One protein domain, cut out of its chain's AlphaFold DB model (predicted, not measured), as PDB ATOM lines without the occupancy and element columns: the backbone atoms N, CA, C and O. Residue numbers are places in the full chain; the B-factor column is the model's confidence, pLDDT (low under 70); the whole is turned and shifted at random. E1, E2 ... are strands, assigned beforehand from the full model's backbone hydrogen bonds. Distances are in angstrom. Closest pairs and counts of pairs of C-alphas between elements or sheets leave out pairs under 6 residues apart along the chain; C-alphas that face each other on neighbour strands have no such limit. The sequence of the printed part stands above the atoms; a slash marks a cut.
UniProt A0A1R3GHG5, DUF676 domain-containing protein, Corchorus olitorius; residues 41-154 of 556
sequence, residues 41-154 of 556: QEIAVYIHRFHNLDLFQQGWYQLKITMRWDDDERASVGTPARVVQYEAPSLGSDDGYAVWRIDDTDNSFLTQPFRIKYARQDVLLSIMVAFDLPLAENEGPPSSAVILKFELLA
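AT A GLANCE: This is residues 41 to 154 of the 556 residues of the protein "DUF676 domain-containing protein" of Corchorus olitorius (UniProt A0A1R3GHG5). This is an elongated sandwich of two strongly twisted sheets face to face, one built round E2 with E5, E6 and E8 beside it and E4 beyond E5, the other made of E1, E7 and E3. At one end E1 and E7 bend toward E6; residues 91 to 96 stick out. The printed part has 114 residues, no named helix and eight strands, E1 to E8 in chain order, and its class is all strand. The first sheet is branched, the second has the order E1, E7, E3, and the neighbour pairs are antiparallel. The whole is only just loose, close to compact, with a radius of gyration of the C-alphas of 16.1 A and spans of 53 by 27 by 23 A.

HOW THE PARTS SIT: Begin with E2, residues 59 to 69, which has three neighbours. On one side of it look for E6, residues 114 to 116, beside residues 59 to 61, where N 61 and O 114 are 2.8 A apart, and for E5, residues 108 to 110, beside residues 63 to 66, where N 65 and O 109 are 2.8 A apart. On the other side is E8, residues 146 to 153, with N 64 and O 151 at 2.8 A. E4, residues 101 to 103, forms a hairpin with E5; N 101 and O 110 are 2.9 A apart. In the facing sheet, E7, residues 121 to 134, is the inner strand between E1, residues 41 to 52, and E3, residues 79 to 85. Find N 43 and O 131, 2.8 A apart, for E1 and E7, and N 84 and O 128, 2.8 A apart, for E7 and E3. E1 bends by 55 degrees at residue 48 and E7 by 58 degrees at residue 124. The parts of the sheets that face each other are 8.7 A centre to centre, their planes 23 degrees apart; the closest C-alphas of E3 and E5 are those of Pro 80 and Phe 109, 6.5 A. E1 and E8 are apart.

IN THESE COORDINATES: Find C-alpha 59 at (-7.259, 61.471, 40.948); from there E2 runs 32.8 A to C-alpha 69. E1 begins at C-alpha 41, (12.617, 39.476, 19.915), and covers 32.0 A. E7 covers 37.5 A, E8 22.4 A and E3 18.0 A. E8 ends at C-alpha 153, (-0.368, 60.228, 33.392). E4, E5 and E6 have three residues each.

THE WHOLE: The C-alphas farthest apart, those of Asp 94 and Asn 138, are 53.5 A apart. The printed part has no cut. The links E3 to E4 and E7 to E8 are long, with 15 and 11 residues. The mean pLDDT of the printed part is 71.5; look for values under 70 at residues 56 to 57, 71 to 76, 85 to 99, 118 to 119 and 134 to 145.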
ATOM      1  N   GLN A  41      12.480  39.797  18.498       72.19
ATOM      2  CA  GLN A  41      12.617  39.476  19.915       72.19
ATOM      3  C   GLN A  41      11.379  39.949  20.682       72.19
ATOM      4  O   GLN A  41      11.150  41.147  20.818       72.19
ATOM      5  N   GLU A  42      10.607  39.007  21.227       78.25
ATOM      6  CA  GLU A  42       9.448  39.313  22.075       78.25
ATOM      7  C   GLU A  42       9.886  39.491  23.541       78.25
ATOM      8  O   GLU A  42      10.549  38.623  24.123       78.25
ATOM      9  N   ILE A  43       9.486  40.598  24.169       77.25
ATOM     10  CA  ILE A  43       9.666  40.853  25.604       77.25
ATOM     11  C   ILE A  43       8.300  41.081  26.245       77.25
ATOM     12  O   ILE A  43       7.609  42.048  25.942       77.25
ATOM     13  N   ALA A  44       7.927  40.200  27.175       80.00
ATOM     14  CA  ALA A  44       6.697  40.317  27.954       80.00
ATOM     15  C   ALA A  44       6.941  40.999  29.307       80.00
ATOM     16  O   ALA A  44       7.806  40.591  30.083       80.00
ATOM     17  N   VAL A  45       6.132  42.011  29.601       80.69
ATOM     18  CA  VAL A  45       6.148  42.813  30.824       80.69
ATOM     19  C   VAL A  45       4.910  42.480  31.645       80.69
ATOM     20  O   VAL A  45       3.786  42.699  31.197       80.69
ATOM     21  N   TYR A  46       5.118  41.966  32.857       81.88
ATOM     22  CA  TYR A  46       4.052  41.622  33.800       81.88
ATOM     23  C   TYR A  46       3.905  42.714  34.857       81.88
ATOM     24  O   TYR A  46       4.835  42.999  35.610       81.88
ATOM     25  N   ILE A  47       2.714  43.295  34.951       81.94
ATOM     26  CA  ILE A  47       2.386  44.380  35.874       81.94
ATOM     27  C   ILE A  47       1.301  43.885  36.812       81.94
ATOM     28  O   ILE A  47       0.120  43.827  36.476       81.94
ATOM     29  N   HIS A  48       1.720  43.498  38.009       79.56
ATOM     30  CA  HIS A  48       0.807  42.962  39.008       79.56
ATOM     31  C   HIS A  48       0.089  44.079  39.778       79.56
ATOM     32  O   HIS A  48      -1.138  44.094  39.846       79.56
ATOM     33  N   ARG A  49       0.835  45.046  40.327       81.81
ATOM     34  CA  ARG A  49       0.280  46.126  41.155       81.81
ATOM     35  C   ARG A  49       1.042  47.437  41.003       81.81
ATOM     36  O   ARG A  49       2.242  47.429  40.738       81.81
ATOM     37  N   PHE A  50       0.351  48.535  41.270       84.12
ATOM     38  CA  PHE A  50       0.902  49.867  41.470       84.12
ATOM     39  C   PHE A  50       0.786  50.239  42.954       84.12
ATOM     40  O   PHE A  50      -0.318  50.271  43.496       84.12
ATOM     41  N   HIS A  51       1.914  50.504  43.617       84.44
ATOM     42  CA  HIS A  51       1.947  50.907  45.026       84.44
ATOM     43  C   HIS A  51       2.152  52.420  45.128       84.44
ATOM     44  O   HIS A  51       3.262  52.915  44.926       84.44
ATOM     45  N   ASN A  52       1.091  53.164  45.441       80.00
ATOM     46  CA  ASN A  52       1.200  54.591  45.718       80.00
ATOM     47  C   ASN A  52       1.848  54.800  47.089       80.00
ATOM     48  O   ASN A  52       1.217  54.483  48.090       80.00
ATOM     49  N   LEU A  53       3.050  55.372  47.159       76.94
ATOM     50  CA  LEU A  53       3.667  55.736  48.438       76.94
ATOM     51  C   LEU A  53       3.044  57.010  49.020       76.94
ATOM     52  O   LEU A  53       2.548  56.962  50.147       76.94
ATOM     53  N   ASP A  54       3.053  58.109  48.258       74.38
ATOM     54  CA  ASP A  54       2.573  59.425  48.708       74.38
ATOM     55  C   ASP A  54       2.342  60.417  47.545       74.38
ATOM     56  O   ASP A  54       2.883  61.520  47.519       74.38
ATOM     57  N   LEU A  55       1.591  60.022  46.509       75.50
ATOM     58  CA  LEU A  55       1.172  60.980  45.479       75.50
ATOM     59  C   LEU A  55       0.335  62.099  46.114       75.50
ATOM     60  O   LEU A  55      -0.722  61.847  46.689       75.50
ATOM     61  N   PHE A  56       0.805  63.337  45.955       65.75
ATOM     62  CA  PHE A  56       0.206  64.540  46.543       65.75
ATOM     63  C   PHE A  56      -1.189  64.882  46.004       65.75
ATOM     64  O   PHE A  56      -1.902  65.679  46.607       65.75
ATOM     65  N   GLN A  57      -1.574  64.312  44.861       69.62
ATOM     66  CA  GLN A  57      -2.858  64.569  44.219       69.62
ATOM     67  C   GLN A  57      -3.682  63.284  44.170       69.62
ATOM     68  O   GLN A  57      -3.208  62.224  43.767       69.62
ATOM     69  N   GLN A  58      -4.936  63.384  44.603       76.06
ATOM     70  CA  GLN A  58      -5.920  62.333  44.388       76.06
ATOM     71  C   GLN A  58      -6.506  62.496  42.993       76.06
ATOM     72  O   GLN A  58      -6.771  63.613  42.551       76.06
ATOM     73  N   GLY A  59      -6.756  61.389  42.308       76.81
ATOM     74  CA  GLY A  59      -7.259  61.471  40.948       76.81
ATOM     75  C   GLY A  59      -7.285  60.142  40.227       76.81
ATOM     76  O   GLY A  59      -6.957  59.085  40.777       76.81
ATOM     77  N   TRP A  60      -7.720  60.219  38.980       78.88
ATOM     78  CA  TRP A  60      -7.537  59.152  38.015       78.88
ATOM     79  C   TRP A  60      -6.131  59.244  37.447       78.88
ATOM     80  O   TRP A  60      -5.632  60.336  37.191       78.88
ATOM     81  N   TYR A  61      -5.512  58.088  37.264       83.75
ATOM     82  CA  TYR A  61      -4.177  57.937  36.719       83.75
ATOM     83  C   TYR A  61      -4.164  56.841  35.663       83.75
ATOM     84  O   TYR A  61      -4.980  55.923  35.700       83.75
ATOM     85  N   GLN A  62      -3.228  56.925  34.730       86.06
ATOM     86  CA  GLN A  62      -3.026  55.921  33.698       86.06
ATOM     87  C   GLN A  62      -1.528  55.704  33.494       86.06
ATOM     88  O   GLN A  62      -0.768  56.658  33.359       86.06
ATOM     89  N   LEU A  63      -1.090  54.447  33.492       88.25
ATOM     90  CA  LEU A  63       0.301  54.085  33.231       88.25
ATOM     91  C   LEU A  63       0.502  53.868  31.727       88.25
ATOM     92  O   LEU A  63      -0.201  53.037  31.143       88.25
ATOM     93  N   LYS A  64       1.455  54.597  31.143       89.25
ATOM     94  CA  LYS A  64       1.935  54.476  29.763       89.25
ATOM     95  C   LYS A  64       3.302  53.791  29.743       89.25
ATOM     96  O   LYS A  64       4.138  54.062  30.604       89.25
ATOM     97  N   ILE A  65       3.521  52.901  28.781       88.56
ATOM     98  CA  ILE A  65       4.714  52.056  28.687       88.56
ATOM     99  C   ILE A  65       5.237  52.076  27.262       88.56
ATOM    100  O   ILE A  65       4.482  51.817  26.328       88.56
ATOM    101  N   THR A  66       6.530  52.335  27.109       86.56
ATOM    102  CA  THR A  66       7.238  52.239  25.828       86.56
ATOM    103  C   THR A  66       8.513  51.427  25.987       86.56
ATOM    104  O   THR A  66       9.089  51.344  27.076       86.56
ATOM    105  N   MET A  67       8.946  50.802  24.895       82.31
ATOM    106  CA  MET A  67      10.137  49.962  24.868       82.31
ATOM    107  C   MET A  67      10.995  50.317  23.659       82.31
ATOM    108  O   MET A  67      10.467  50.507  22.570       82.31
ATOM    109  N   ARG A  68      12.313  50.418  23.834       82.81
ATOM    110  CA  ARG A  68      13.262  50.697  22.742       82.81
ATOM    111  C   ARG A  68      14.622  50.071  23.022       82.81
ATOM    112  O   ARG A  68      14.941  49.800  24.181       82.81
ATOM    113  N   TRP A  69      15.429  49.869  21.986       78.44
ATOM    114  CA  TRP A  69      16.846  49.543  22.170       78.44
ATOM    115  C   TRP A  69      17.617  50.724  22.778       78.44
ATOM    116  O   TRP A  69      17.186  51.871  22.672       78.44
ATOM    117  N   ASP A  70      18.718  50.415  23.461       71.44
ATOM    118  CA  ASP A  70      19.570  51.390  24.164       71.44
ATOM    119  C   ASP A  70      20.431  52.258  23.222       71.44
ATOM    120  O   ASP A  70      20.962  53.278  23.645       71.44
ATOM    121  N   ASP A  71      20.543  51.897  21.939       62.25
ATOM    122  CA  ASP A  71      21.300  52.692  20.964       62.25
ATOM    123  C   ASP A  71      20.569  53.996  20.583       62.25
ATOM    124  O   ASP A  71      19.340  54.073  20.606       62.25
ATOM    125  N   ASP A  72      21.346  55.038  20.263       53.19
ATOM    126  CA  ASP A  72      20.916  56.438  20.099       53.19
ATOM    127  C   ASP A  72      19.628  56.651  19.274       53.19
ATOM    128  O   ASP A  72      19.295  55.866  18.390       53.19
ATOM    129  N   GLU A  73      18.961  57.785  19.553       53.84
ATOM    130  CA  GLU A  73      17.611  58.319  19.224       53.84
ATOM    131  C   GLU A  73      16.828  57.858  17.964       53.84
ATOM    132  O   GLU A  73      15.648  58.181  17.837       53.84
ATOM    133  N   ARG A  74      17.425  57.097  17.044       50.12
ATOM    134  CA  ARG A  74      16.796  56.440  15.883       50.12
ATOM    135  C   ARG A  74      16.594  54.925  16.054       50.12
ATOM    136  O   ARG A  74      16.232  54.264  15.082       50.12
ATOM    137  N   ALA A  75      16.847  54.371  17.241       58.66
ATOM    138  CA  ALA A  75      16.672  52.948  17.527       58.66
ATOM    139  C   ALA A  75      15.247  52.438  17.262       58.66
ATOM    140  O   ALA A  75      14.255  53.138  17.484       58.66
ATOM    141  N   SER A  76      15.149  51.181  16.816       62.81
ATOM    142  CA  SER A  76      13.868  50.513  16.617       62.81
ATOM    143  C   SER A  76      13.061  50.476  17.917       62.81
ATOM    144  O   SER A  76      13.540  50.071  18.981       62.81
ATOM    145  N   VAL A  77      11.813  50.933  17.817       71.56
ATOM    146  CA  VAL A  77      10.859  50.964  18.926       71.56
ATOM    147  C   VAL A  77      10.165  49.606  19.008       71.56
ATOM    148  O   VAL A  77       9.779  49.030  17.990       71.56
ATOM    149  N   GLY A  78      10.030  49.084  20.223       76.31
ATOM    150  CA  GLY A  78       9.282  47.865  20.489       76.31
ATOM    151  C   GLY A  78       7.797  48.102  20.266       76.31
ATOM    152  O   GLY A  78       7.237  49.044  20.818       76.31
ATOM    153  N   THR A  79       7.159  47.244  19.478       78.44
ATOM    154  CA  THR A  79       5.732  47.358  19.154       78.44
ATOM    155  C   THR A  79       4.913  46.493  20.110       78.44
ATOM    156  O   THR A  79       5.182  45.295  20.190       78.44
ATOM    157  N   PRO A  80       3.927  47.032  20.848       82.50
ATOM    158  CA  PRO A  80       3.038  46.221  21.673       82.50
ATOM    159  C   PRO A  80       2.257  45.232  20.798       82.50
ATOM    160  O   PRO A  80       1.404  45.625  20.010       82.50
ATOM    161  N   ALA A  81       2.535  43.941  20.939       72.25
ATOM    162  CA  ALA A  81       1.978  42.893  20.085       72.25
ATOM    163  C   ALA A  81       0.856  42.099  20.767       72.25
ATOM    164  O   ALA A  81      -0.039  41.562  20.111       72.25
ATOM    165  N   ARG A  82       0.882  42.006  22.103       72.50
ATOM    166  CA  ARG A  82      -0.087  41.201  22.857       72.50
ATOM    167  C   ARG A  82      -0.345  41.777  24.237       72.50
ATOM    168  O   ARG A  82       0.591  42.030  24.982       72.50
ATOM    169  N   VAL A  83      -1.615  41.880  24.618       74.50
ATOM    170  CA  VAL A  83      -2.039  42.303  25.959       74.50
ATOM    171  C   VAL A  83      -2.924  41.221  26.573       74.50
ATOM    172  O   VAL A  83      -3.841  40.723  25.925       74.50
ATOM    173  N   VAL A  84      -2.648  40.838  27.819       71.44
ATOM    174  CA  VAL A  84      -3.426  39.844  28.573       71.44
ATOM    175  C   VAL A  84      -3.722  40.384  29.964       71.44
ATOM    176  O   VAL A  84      -2.808  40.643  30.742       71.44
ATOM    177  N   GLN A  85      -5.002  40.504  30.301       69.69
ATOM    178  CA  GLN A  85      -5.456  40.795  31.658       69.69
ATOM    179  C   GLN A  85      -5.881  39.484  32.317       69.69
ATOM    180  O   GLN A  85      -6.813  38.831  31.851       69.69
ATOM    181  N   TYR A  86      -5.158  39.059  33.352       65.88
ATOM    182  CA  TYR A  86      -5.337  37.726  33.945       65.88
ATOM    183  C   TYR A  86      -6.187  37.731  35.219       65.88
ATOM    184  O   TYR A  86      -6.542  36.669  35.722       65.88
ATOM    185  N   GLU A  87      -6.554  38.911  35.721       60.41
ATOM    186  CA  GLU A  87      -7.470  39.071  36.847       60.41
ATOM    187  C   GLU A  87      -8.370  40.284  36.587       60.41
ATOM    188  O   GLU A  87      -7.885  41.358  36.223       60.41
ATOM    189  N   ALA A  88      -9.687  40.108  36.715       51.97
ATOM    190  CA  ALA A  88     -10.635  41.198  36.512       51.97
ATOM    191  C   ALA A  88     -10.506  42.210  37.670       51.97
ATOM    192  O   ALA A  88     -10.550  41.791  38.830       51.97
ATOM    193  N   PRO A  89     -10.370  43.524  37.403       53.75
ATOM    194  CA  PRO A  89     -10.373  44.530  38.453       53.75
ATOM    195  C   PRO A  89     -11.697  44.443  39.211       53.75
ATOM    196  O   PRO A  89     -12.767  44.531  38.610       53.75
ATOM    197  N   SER A  90     -11.649  44.266  40.530       46.31
ATOM    198  CA  SER A  90     -12.842  44.276  41.376       46.31
ATOM    199  C   SER A  90     -13.354  45.714  41.528       46.31
ATOM    200  O   SER A  90     -13.123  46.360  42.550       46.31
ATOM    201  N   LEU A  91     -13.994  46.249  40.490       50.25
ATOM    202  CA  LEU A  91     -14.663  47.546  40.505       50.25
ATOM    203  C   LEU A  91     -16.162  47.346  40.281       50.25
ATOM    204  O   LEU A  91     -16.585  46.559  39.436       50.25
ATOM    205  N   GLY A  92     -16.935  48.024  41.130       41.75
ATOM    206  CA  GLY A  92     -18.391  47.991  41.162       41.75
ATOM    207  C   GLY A  92     -19.019  48.393  39.831       41.75
ATOM    208  O   GLY A  92     -18.410  49.062  39.004       41.75
ATOM    209  N   SER A  93     -20.250  47.939  39.656       41.25
ATOM    210  CA  SER A  93     -21.027  47.875  38.419       41.25
ATOM    211  C   SER A  93     -21.494  49.215  37.832       41.25
ATOM    212  O   SER A  93     -22.588  49.254  37.278       41.25
ATOM    213  N   ASP A  94     -20.743  50.307  37.961       39.19
ATOM    214  CA  ASP A  94     -21.218  51.622  37.518       39.19
ATOM    215  C   ASP A  94     -20.045  52.568  37.218       39.19
ATOM    216  O   ASP A  94     -19.602  53.308  38.086       39.19
ATOM    217  N   ASP A  95     -19.450  52.437  36.030       40.59
ATOM    218  CA  ASP A  95     -18.673  53.484  35.346       40.59
ATOM    219  C   ASP A  95     -18.166  52.894  34.025       40.59
ATOM    220  O   ASP A  95     -17.145  52.206  33.943       40.59
ATOM    221  N   GLY A  96     -18.926  53.104  32.955       50.34
ATOM    222  CA  GLY A  96     -18.556  52.619  31.636       50.34
ATOM    223  C   GLY A  96     -17.513  53.495  30.957       50.34
ATOM    224  O   GLY A  96     -17.897  54.142  30.004       50.34
ATOM    225  N   TYR A  97     -16.227  53.504  31.347       43.03
ATOM    226  CA  TYR A  97     -15.185  54.153  30.526       43.03
ATOM    227  C   TYR A  97     -13.764  53.548  30.649       43.03
ATOM    228  O   TYR A  97     -13.199  53.413  31.729       43.03
ATOM    229  N   ALA A  98     -13.183  53.301  29.461       49.97
ATOM    230  CA  ALA A  98     -11.784  53.013  29.091       49.97
ATOM    231  C   ALA A  98     -11.200  51.608  29.373       49.97
ATOM    232  O   ALA A  98     -10.645  51.325  30.429       49.97
ATOM    233  N   VAL A  99     -11.206  50.773  28.327       61.41
ATOM    234  CA  VAL A  99     -10.315  49.609  28.161       61.41
ATOM    235  C   VAL A  99      -8.867  50.112  28.002       61.41
ATOM    236  O   VAL A  99      -8.648  51.261  27.603       61.41
ATOM    237  N   TRP A 100      -7.875  49.279  28.330       76.25
ATOM    238  CA  TRP A 100      -6.472  49.526  27.972       76.25
ATOM    239  C   TRP A 100      -6.339  49.874  26.474       76.25
ATOM    240  O   TRP A 100      -7.180  49.486  25.661       76.25
ATOM    241  N   ARG A 101      -5.307  50.636  26.101       70.62
ATOM    242  CA  ARG A 101      -5.101  51.115  24.724       70.62
ATOM    243  C   ARG A 101      -3.674  50.872  24.261       70.62
ATOM    244  O   ARG A 101      -2.750  50.894  25.065       70.62
ATOM    245  N   ILE A 102      -3.517  50.651  22.967       75.88
ATOM    246  CA  ILE A 102      -2.230  50.709  22.276       75.88
ATOM    247  C   ILE A 102      -2.282  51.966  21.413       75.88
ATOM    248  O   ILE A 102      -3.305  52.224  20.776       75.88
ATOM    249  N   ASP A 103      -1.238  52.779  21.480       71.50
ATOM    250  CA  ASP A 103      -1.076  53.962  20.647       71.50
ATOM    251  C   ASP A 103      -0.056  53.642  19.552       71.50
ATOM    252  O   ASP A 103       1.140  53.505  19.812       71.50
ATOM    253  N   ASP A 104      -0.552  53.493  18.326       71.62
ATOM    254  CA  ASP A 104       0.265  53.156  17.160       71.62
ATOM    255  C   ASP A 104       1.149  54.334  16.709       71.62
ATOM    256  O   ASP A 104       2.062  54.147  15.906       71.62
ATOM    257  N   THR A 105       0.904  55.560  17.200       71.00
ATOM    258  CA  THR A 105       1.706  56.734  16.809       71.00
ATOM    259  C   THR A 105       3.093  56.727  17.442       71.00
ATOM    260  O   THR A 105       4.054  57.183  16.821       71.00
ATOM    261  N   ASP A 106       3.211  56.183  18.653       77.31
ATOM    262  CA  ASP A 106       4.462  56.100  19.403       77.31
ATOM    263  C   ASP A 106       4.783  54.685  19.914       77.31
ATOM    264  O   ASP A 106       5.712  54.514  20.709       77.31
ATOM    265  N   ASN A 107       4.046  53.675  19.437       76.00
ATOM    266  CA  ASN A 107       4.155  52.269  19.836       76.00
ATOM    267  C   ASN A 107       4.099  52.086  21.360       76.00
ATOM    268  O   ASN A 107       4.866  51.317  21.953       76.00
ATOM    269  N   SER A 108       3.200  52.818  22.018       82.38
ATOM    270  CA  SER A 108       3.045  52.761  23.467       82.38
ATOM    271  C   SER A 108       1.840  51.942  23.900       82.38
ATOM    272  O   SER A 108       0.831  51.814  23.208       82.38
ATOM    273  N   PHE A 109       1.941  51.382  25.099       84.00
ATOM    274  CA  PHE A 109       0.846  50.703  25.766       84.00
ATOM    275  C   PHE A 109       0.338  51.532  26.944       84.00
ATOM    276  O   PHE A 109       1.112  51.971  27.792       84.00
ATOM    277  N   LEU A 110      -0.977  51.695  27.029       81.56
ATOM    278  CA  LEU A 110      -1.692  52.422  28.067       81.56
ATOM    279  C   LEU A 110      -2.590  51.463  28.850       81.56
ATOM    280  O   LEU A 110      -3.502  50.838  28.309       81.56
ATOM    281  N   THR A 111      -2.370  51.391  30.159       84.88
ATOM    282  CA  THR A 111      -3.225  50.628  31.087       84.88
ATOM    283  C   THR A 111      -4.652  51.181  31.151       84.88
ATOM    284  O   THR A 111      -4.922  52.292  30.699       84.88
ATOM    285  N   GLN A 112      -5.585  50.426  31.731       79.50
ATOM    286  CA  GLN A 112      -6.876  50.986  32.132       79.50
ATOM    287  C   GLN A 112      -6.657  52.102  33.174       79.50
ATOM    288  O   GLN A 112      -5.830  51.915  34.071       79.50
ATOM    289  N   PRO A 113      -7.379  53.238  33.098       79.62
ATOM    290  CA  PRO A 113      -7.314  54.257  34.134       79.62
ATOM    291  C   PRO A 113      -7.662  53.685  35.509       79.62
ATOM    292  O   PRO A 113      -8.641  52.956  35.673       79.62
ATOM    293  N   PHE A 114      -6.874  54.038  36.516       78.69
ATOM    294  CA  PHE A 114      -7.059  53.599  37.890       78.69
ATOM    295  C   PHE A 114      -7.067  54.783  38.849       78.69
ATOM    296  O   PHE A 114      -6.401  55.795  38.636       78.69
ATOM    297  N   ARG A 115      -7.849  54.670  39.924       76.44
ATOM    298  CA  ARG A 115      -8.065  55.771  40.864       76.44
ATOM    299  C   ARG A 115      -7.183  55.646  42.097       76.44
ATOM    300  O   ARG A 115      -7.222  54.637  42.806       76.44
ATOM    301  N   ILE A 116      -6.472  56.723  42.405       78.25
ATOM    302  CA  ILE A 116      -5.667  56.862  43.615       78.25
ATOM    303  C   ILE A 116      -6.374  57.837  44.552       78.25
ATOM    304  O   ILE A 116      -6.699  58.963  44.174       78.25
ATOM    305  N   LYS A 117      -6.654  57.374  45.770       70.75
ATOM    306  CA  LYS A 117      -7.375  58.123  46.808       70.75
ATOM    307  C   LYS A 117      -6.527  58.347  48.053       70.75
ATOM    308  O   LYS A 117      -6.694  59.360  48.716       70.75
ATOM    309  N   TYR A 118      -5.639  57.416  48.384       68.06
ATOM    310  CA  TYR A 118      -4.907  57.451  49.647       68.06
ATOM    311  C   TYR A 118      -3.409  57.281  49.427       68.06
ATOM    312  O   TYR A 118      -2.985  56.564  48.515       68.06
ATOM    313  N   ALA A 119      -2.612  57.903  50.296       65.75
ATOM    314  CA  ALA A 119      -1.212  57.542  50.467       65.75
ATOM    315  C   ALA A 119      -1.110  56.073  50.918       65.75
ATOM    316  O   ALA A 119      -1.978  55.577  51.643       65.75
ATOM    317  N   ARG A 120      -0.051  55.374  50.498       73.38
ATOM    318  CA  ARG A 120       0.184  53.941  50.781       73.38
ATOM    319  C   ARG A 120      -0.921  53.010  50.263       73.38
ATOM    320  O   ARG A 120      -1.249  52.014  50.907       73.38
ATOM    321  N   GLN A 121      -1.495  53.333  49.106       72.38
ATOM    322  CA  GLN A 121      -2.537  52.534  48.458       72.38
ATOM    323  C   GLN A 121      -1.934  51.559  47.440       72.38
ATOM    324  O   GLN A 121      -1.213  51.970  46.534       72.38
ATOM    325  N   ASP A 122      -2.300  50.281  47.538       79.50
ATOM    326  CA  ASP A 122      -2.071  49.296  46.479       79.50
ATOM    327  C   ASP A 122      -3.235  49.310  45.479       79.50
ATOM    328  O   ASP A 122      -4.401  49.185  45.857       79.50
ATOM    329  N   VAL A 123      -2.913  49.434  44.194       78.94
ATOM    330  CA  VAL A 123      -3.847  49.290  43.076       78.94
ATOM    331  C   VAL A 123      -3.441  48.062  42.274       78.94
ATOM    332  O   VAL A 123      -2.328  47.987  41.759       78.94
ATOM    333  N   LEU A 124      -4.334  47.084  42.168       75.94
ATOM    334  CA  LEU A 124      -4.099  45.888  41.365       75.94
ATOM    335  C   LEU A 124      -4.312  46.213  39.881       75.94
ATOM    336  O   LEU A 124      -5.358  46.742  39.515       75.94
ATOM    337  N   LEU A 125      -3.324  45.899  39.042       81.12
ATOM    338  CA  LEU A 125      -3.403  46.091  37.589       81.12
ATOM    339  C   LEU A 125      -3.514  44.753  36.845       81.12
ATOM    340  O   LEU A 125      -4.218  44.683  35.842       81.12
ATOM    341  N   SER A 126      -2.850  43.703  37.350       78.88
ATOM    342  CA  SER A 126      -2.885  42.318  36.846       78.88
ATOM    343  C   SER A 126      -2.913  42.191  35.314       78.88
ATOM    344  O   SER A 126      -3.736  41.475  34.735       78.88
ATOM    345  N   ILE A 127      -1.990  42.894  34.653       79.31
ATOM    346  CA  ILE A 127      -1.893  42.968  33.195       79.31
ATOM    347  C   ILE A 127      -0.507  42.552  32.710       79.31
ATOM    348  O   ILE A 127       0.503  42.814  33.359       79.31
ATOM    349  N   MET A 128      -0.460  41.884  31.567       81.06
ATOM    350  CA  MET A 128       0.753  41.555  30.835       81.06
ATOM    351  C   MET A 128       0.686  42.227  29.468       81.06
ATOM    352  O   MET A 128      -0.323  42.095  28.779       81.06
ATOM    353  N   VAL A 129       1.758  42.897  29.059       82.31
ATOM    354  CA  VAL A 129       1.933  43.398  27.691       82.31
ATOM    355  C   VAL A 129       3.224  42.828  27.115       82.31
ATOM    356  O   VAL A 129       4.257  42.859  27.774       82.31
ATOM    357  N   ALA A 130       3.168  42.269  25.913       78.75
ATOM    358  CA  ALA A 130       4.330  41.814  25.170       78.75
ATOM    359  C   ALA A 130       4.649  42.792  24.048       78.75
ATOM    360  O   ALA A 130       3.744  43.249  23.350       78.75
ATOM    361  N   PHE A 131       5.930  43.098  23.907       81.88
ATOM    362  CA  PHE A 131       6.467  44.001  22.910       81.88
ATOM    363  C   PHE A 131       7.404  43.237  21.978       81.88
ATOM    364  O   PHE A 131       8.297  42.522  22.437       81.88
ATOM    365  N   ASP A 132       7.226  43.454  20.686       79.75
ATOM    366  CA  ASP A 132       8.039  42.906  19.614       79.75
ATOM    367  C   ASP A 132       9.133  43.907  19.239       79.75
ATOM    368  O   ASP A 132       8.847  45.028  18.816       79.75
ATOM    369  N   LEU A 133      10.396  43.514  19.407       80.69
ATOM    370  CA  LEU A 133      11.555  44.285  18.964       80.69
ATOM    371  C   LEU A 133      12.102  43.707  17.660       80.69
ATOM    372  O   LEU A 133      12.570  42.562  17.659       80.69
ATOM    373  N   PRO A 134      12.107  44.479  16.562       68.94
ATOM    374  CA  PRO A 134      12.756  44.044  15.338       68.94
ATOM    375  C   PRO A 134      14.279  44.080  15.527       68.94
ATOM    376  O   PRO A 134      14.831  45.047  16.070       68.94
ATOM    377  N   LEU A 135      14.948  43.010  15.096       65.88
ATOM    378  CA  LEU A 135      16.405  42.900  15.076       65.88
ATOM    379  C   LEU A 135      16.919  43.376  13.709       65.88
ATOM    380  O   LEU A 135      16.384  42.965  12.683       65.88
ATOM    381  N   ALA A 136      17.937  44.240  13.681       55.09
ATOM    382  CA  ALA A 136      18.530  44.683  12.422       55.09
ATOM    383  C   ALA A 136      19.286  43.520  11.759       55.09
ATOM    384  O   ALA A 136      20.111  42.854  12.382       55.09
ATOM    385  N   GLU A 137      18.993  43.261  10.489       53.06
ATOM    386  CA  GLU A 137      19.620  42.178   9.745       53.06
ATOM    387  C   GLU A 137      21.106  42.470   9.501       53.06
ATOM    388  O   GLU A 137      21.465  43.459   8.860       53.06
ATOM    389  N   ASN A 138      21.950  41.540   9.952       46.84
ATOM    390  CA  ASN A 138      23.408  41.433   9.766       46.84
ATOM    391  C   ASN A 138      24.322  41.901  10.900       46.84
ATOM    392  O   ASN A 138      25.532  41.712  10.785       46.84
ATOM    393  N   GLU A 139      23.793  42.345  12.034       45.06
ATOM    394  CA  GLU A 139      24.579  42.435  13.267       45.06
ATOM    395  C   GLU A 139      23.806  41.733  14.388       45.06
ATOM    396  O   GLU A 139      22.578  41.663  14.372       45.06
ATOM    397  N   GLY A 140      24.514  41.110  15.336       51.81
ATOM    398  CA  GLY A 140      23.874  40.610  16.557       51.81
ATOM    399  C   GLY A 140      23.107  41.734  17.276       51.81
ATOM    400  O   GLY A 140      23.217  42.884  16.862       51.81
ATOM    401  N   PRO A 141      22.336  41.438  18.342       50.44
ATOM    402  CA  PRO A 141      21.565  42.453  19.072       50.44
ATOM    403  C   PRO A 141      22.397  43.744  19.262       50.44
ATOM    404  O   PRO A 141      23.454  43.646  19.895       50.44
ATOM    405  N   PRO A 142      21.979  44.895  18.678       51.50
ATOM    406  CA  PRO A 142      22.829  46.087  18.520       51.50
ATOM    407  C   PRO A 142      23.386  46.645  19.836       51.50
ATOM    408  O   PRO A 142      24.507  47.141  19.891       51.50
ATOM    409  N   SER A 143      22.688  46.406  20.943       51.25
ATOM    410  CA  SER A 143      23.182  46.620  22.295       51.25
ATOM    411  C   SER A 143      22.629  45.529  23.213       51.25
ATOM    412  O   SER A 143      21.591  44.914  22.954       51.25
ATOM    413  N   SER A 144      23.333  45.250  24.310       57.09
ATOM    414  CA  SER A 144      22.954  44.205  25.277       57.09
ATOM    415  C   SER A 144      21.797  44.610  26.208       57.09
ATOM    416  O   SER A 144      21.399  43.817  27.071       57.09
ATOM    417  N   ALA A 145      21.230  45.809  26.023       68.81
ATOM    418  CA  ALA A 145      20.190  46.377  26.871       68.81
ATOM    419  C   ALA A 145      18.980  46.905  26.076       68.81
ATOM    420  O   ALA A 145      19.092  47.431  24.972       68.81
ATOM    421  N   VAL A 146      17.804  46.760  26.688       75.56
ATOM    422  CA  VAL A 146      16.527  47.315  26.227       75.56
ATOM    423  C   VAL A 146      16.049  48.287  27.295       75.56
ATOM    424  O   VAL A 146      16.029  47.944  28.480       75.56
ATOM    425  N   ILE A 147      15.637  49.481  26.882       82.50
ATOM    426  CA  ILE A 147      15.055  50.490  27.761       82.50
ATOM    427  C   ILE A 147      13.542  50.283  27.806       82.50
ATOM    428  O   ILE A 147      12.866  50.355  26.779       82.50
ATOM    429  N   LEU A 148      13.007  50.082  29.012       85.38
ATOM    430  CA  LEU A 148      11.575  50.155  29.295       85.38
ATOM    431  C   LEU A 148      11.284  51.468  30.021       85.38
ATOM    432  O   LEU A 148      11.815  51.708  31.107       85.38
ATOM    433  N   LYS A 149      10.421  52.302  29.445       86.00
ATOM    434  CA  LYS A 149      10.003  53.579  30.027       86.00
ATOM    435  C   LYS A 149       8.576  53.460  30.555       86.00
ATOM    436  O   LYS A 149       7.690  52.993  29.847       86.00
ATOM    437  N   PHE A 150       8.367  53.910  31.789       88.81
ATOM    438  CA  PHE A 150       7.068  53.953  32.457       88.81
ATOM    439  C   PHE A 150       6.700  55.408  32.755       88.81
ATOM    440  O   PHE A 150       7.456  56.108  33.426       88.81
ATOM    441  N   GLU A 151       5.542  55.860  32.283       89.25
ATOM    442  CA  GLU A 151       5.049  57.225  32.487       89.25
ATOM    443  C   GLU A 151       3.685  57.185  33.174       89.25
ATOM    444  O   GLU A 151       2.758  56.523  32.709       89.25
ATOM    445  N   LEU A 152       3.556  57.890  34.298       88.31
ATOM    446  CA  LEU A 152       2.298  58.008  35.025       88.31
ATOM    447  C   LEU A 152       1.578  59.286  34.585       88.31
ATOM    448  O   LEU A 152       2.042  60.391  34.858       88.31
ATOM    449  N   LEU A 153       0.443  59.132  33.912       85.12
ATOM    450  CA  LEU A 153      -0.368  60.228  33.392       85.12
ATOM    451  C   LEU A 153      -1.544  60.497  34.330       85.12
ATOM    452  O   LEU A 153      -2.225  59.560  34.739       85.12
ATOM    453  N   ALA A 154      -1.813  61.765  34.632       79.12
ATOM    454  CA  ALA A 154      -3.035  62.198  35.301       79.12
ATOM    455  C   ALA A 154      -4.004  62.754  34.240       79.12
ATOM    456  O   ALA A 154      -3.779  63.863  33.750       79.12
TER     457      ALA A 154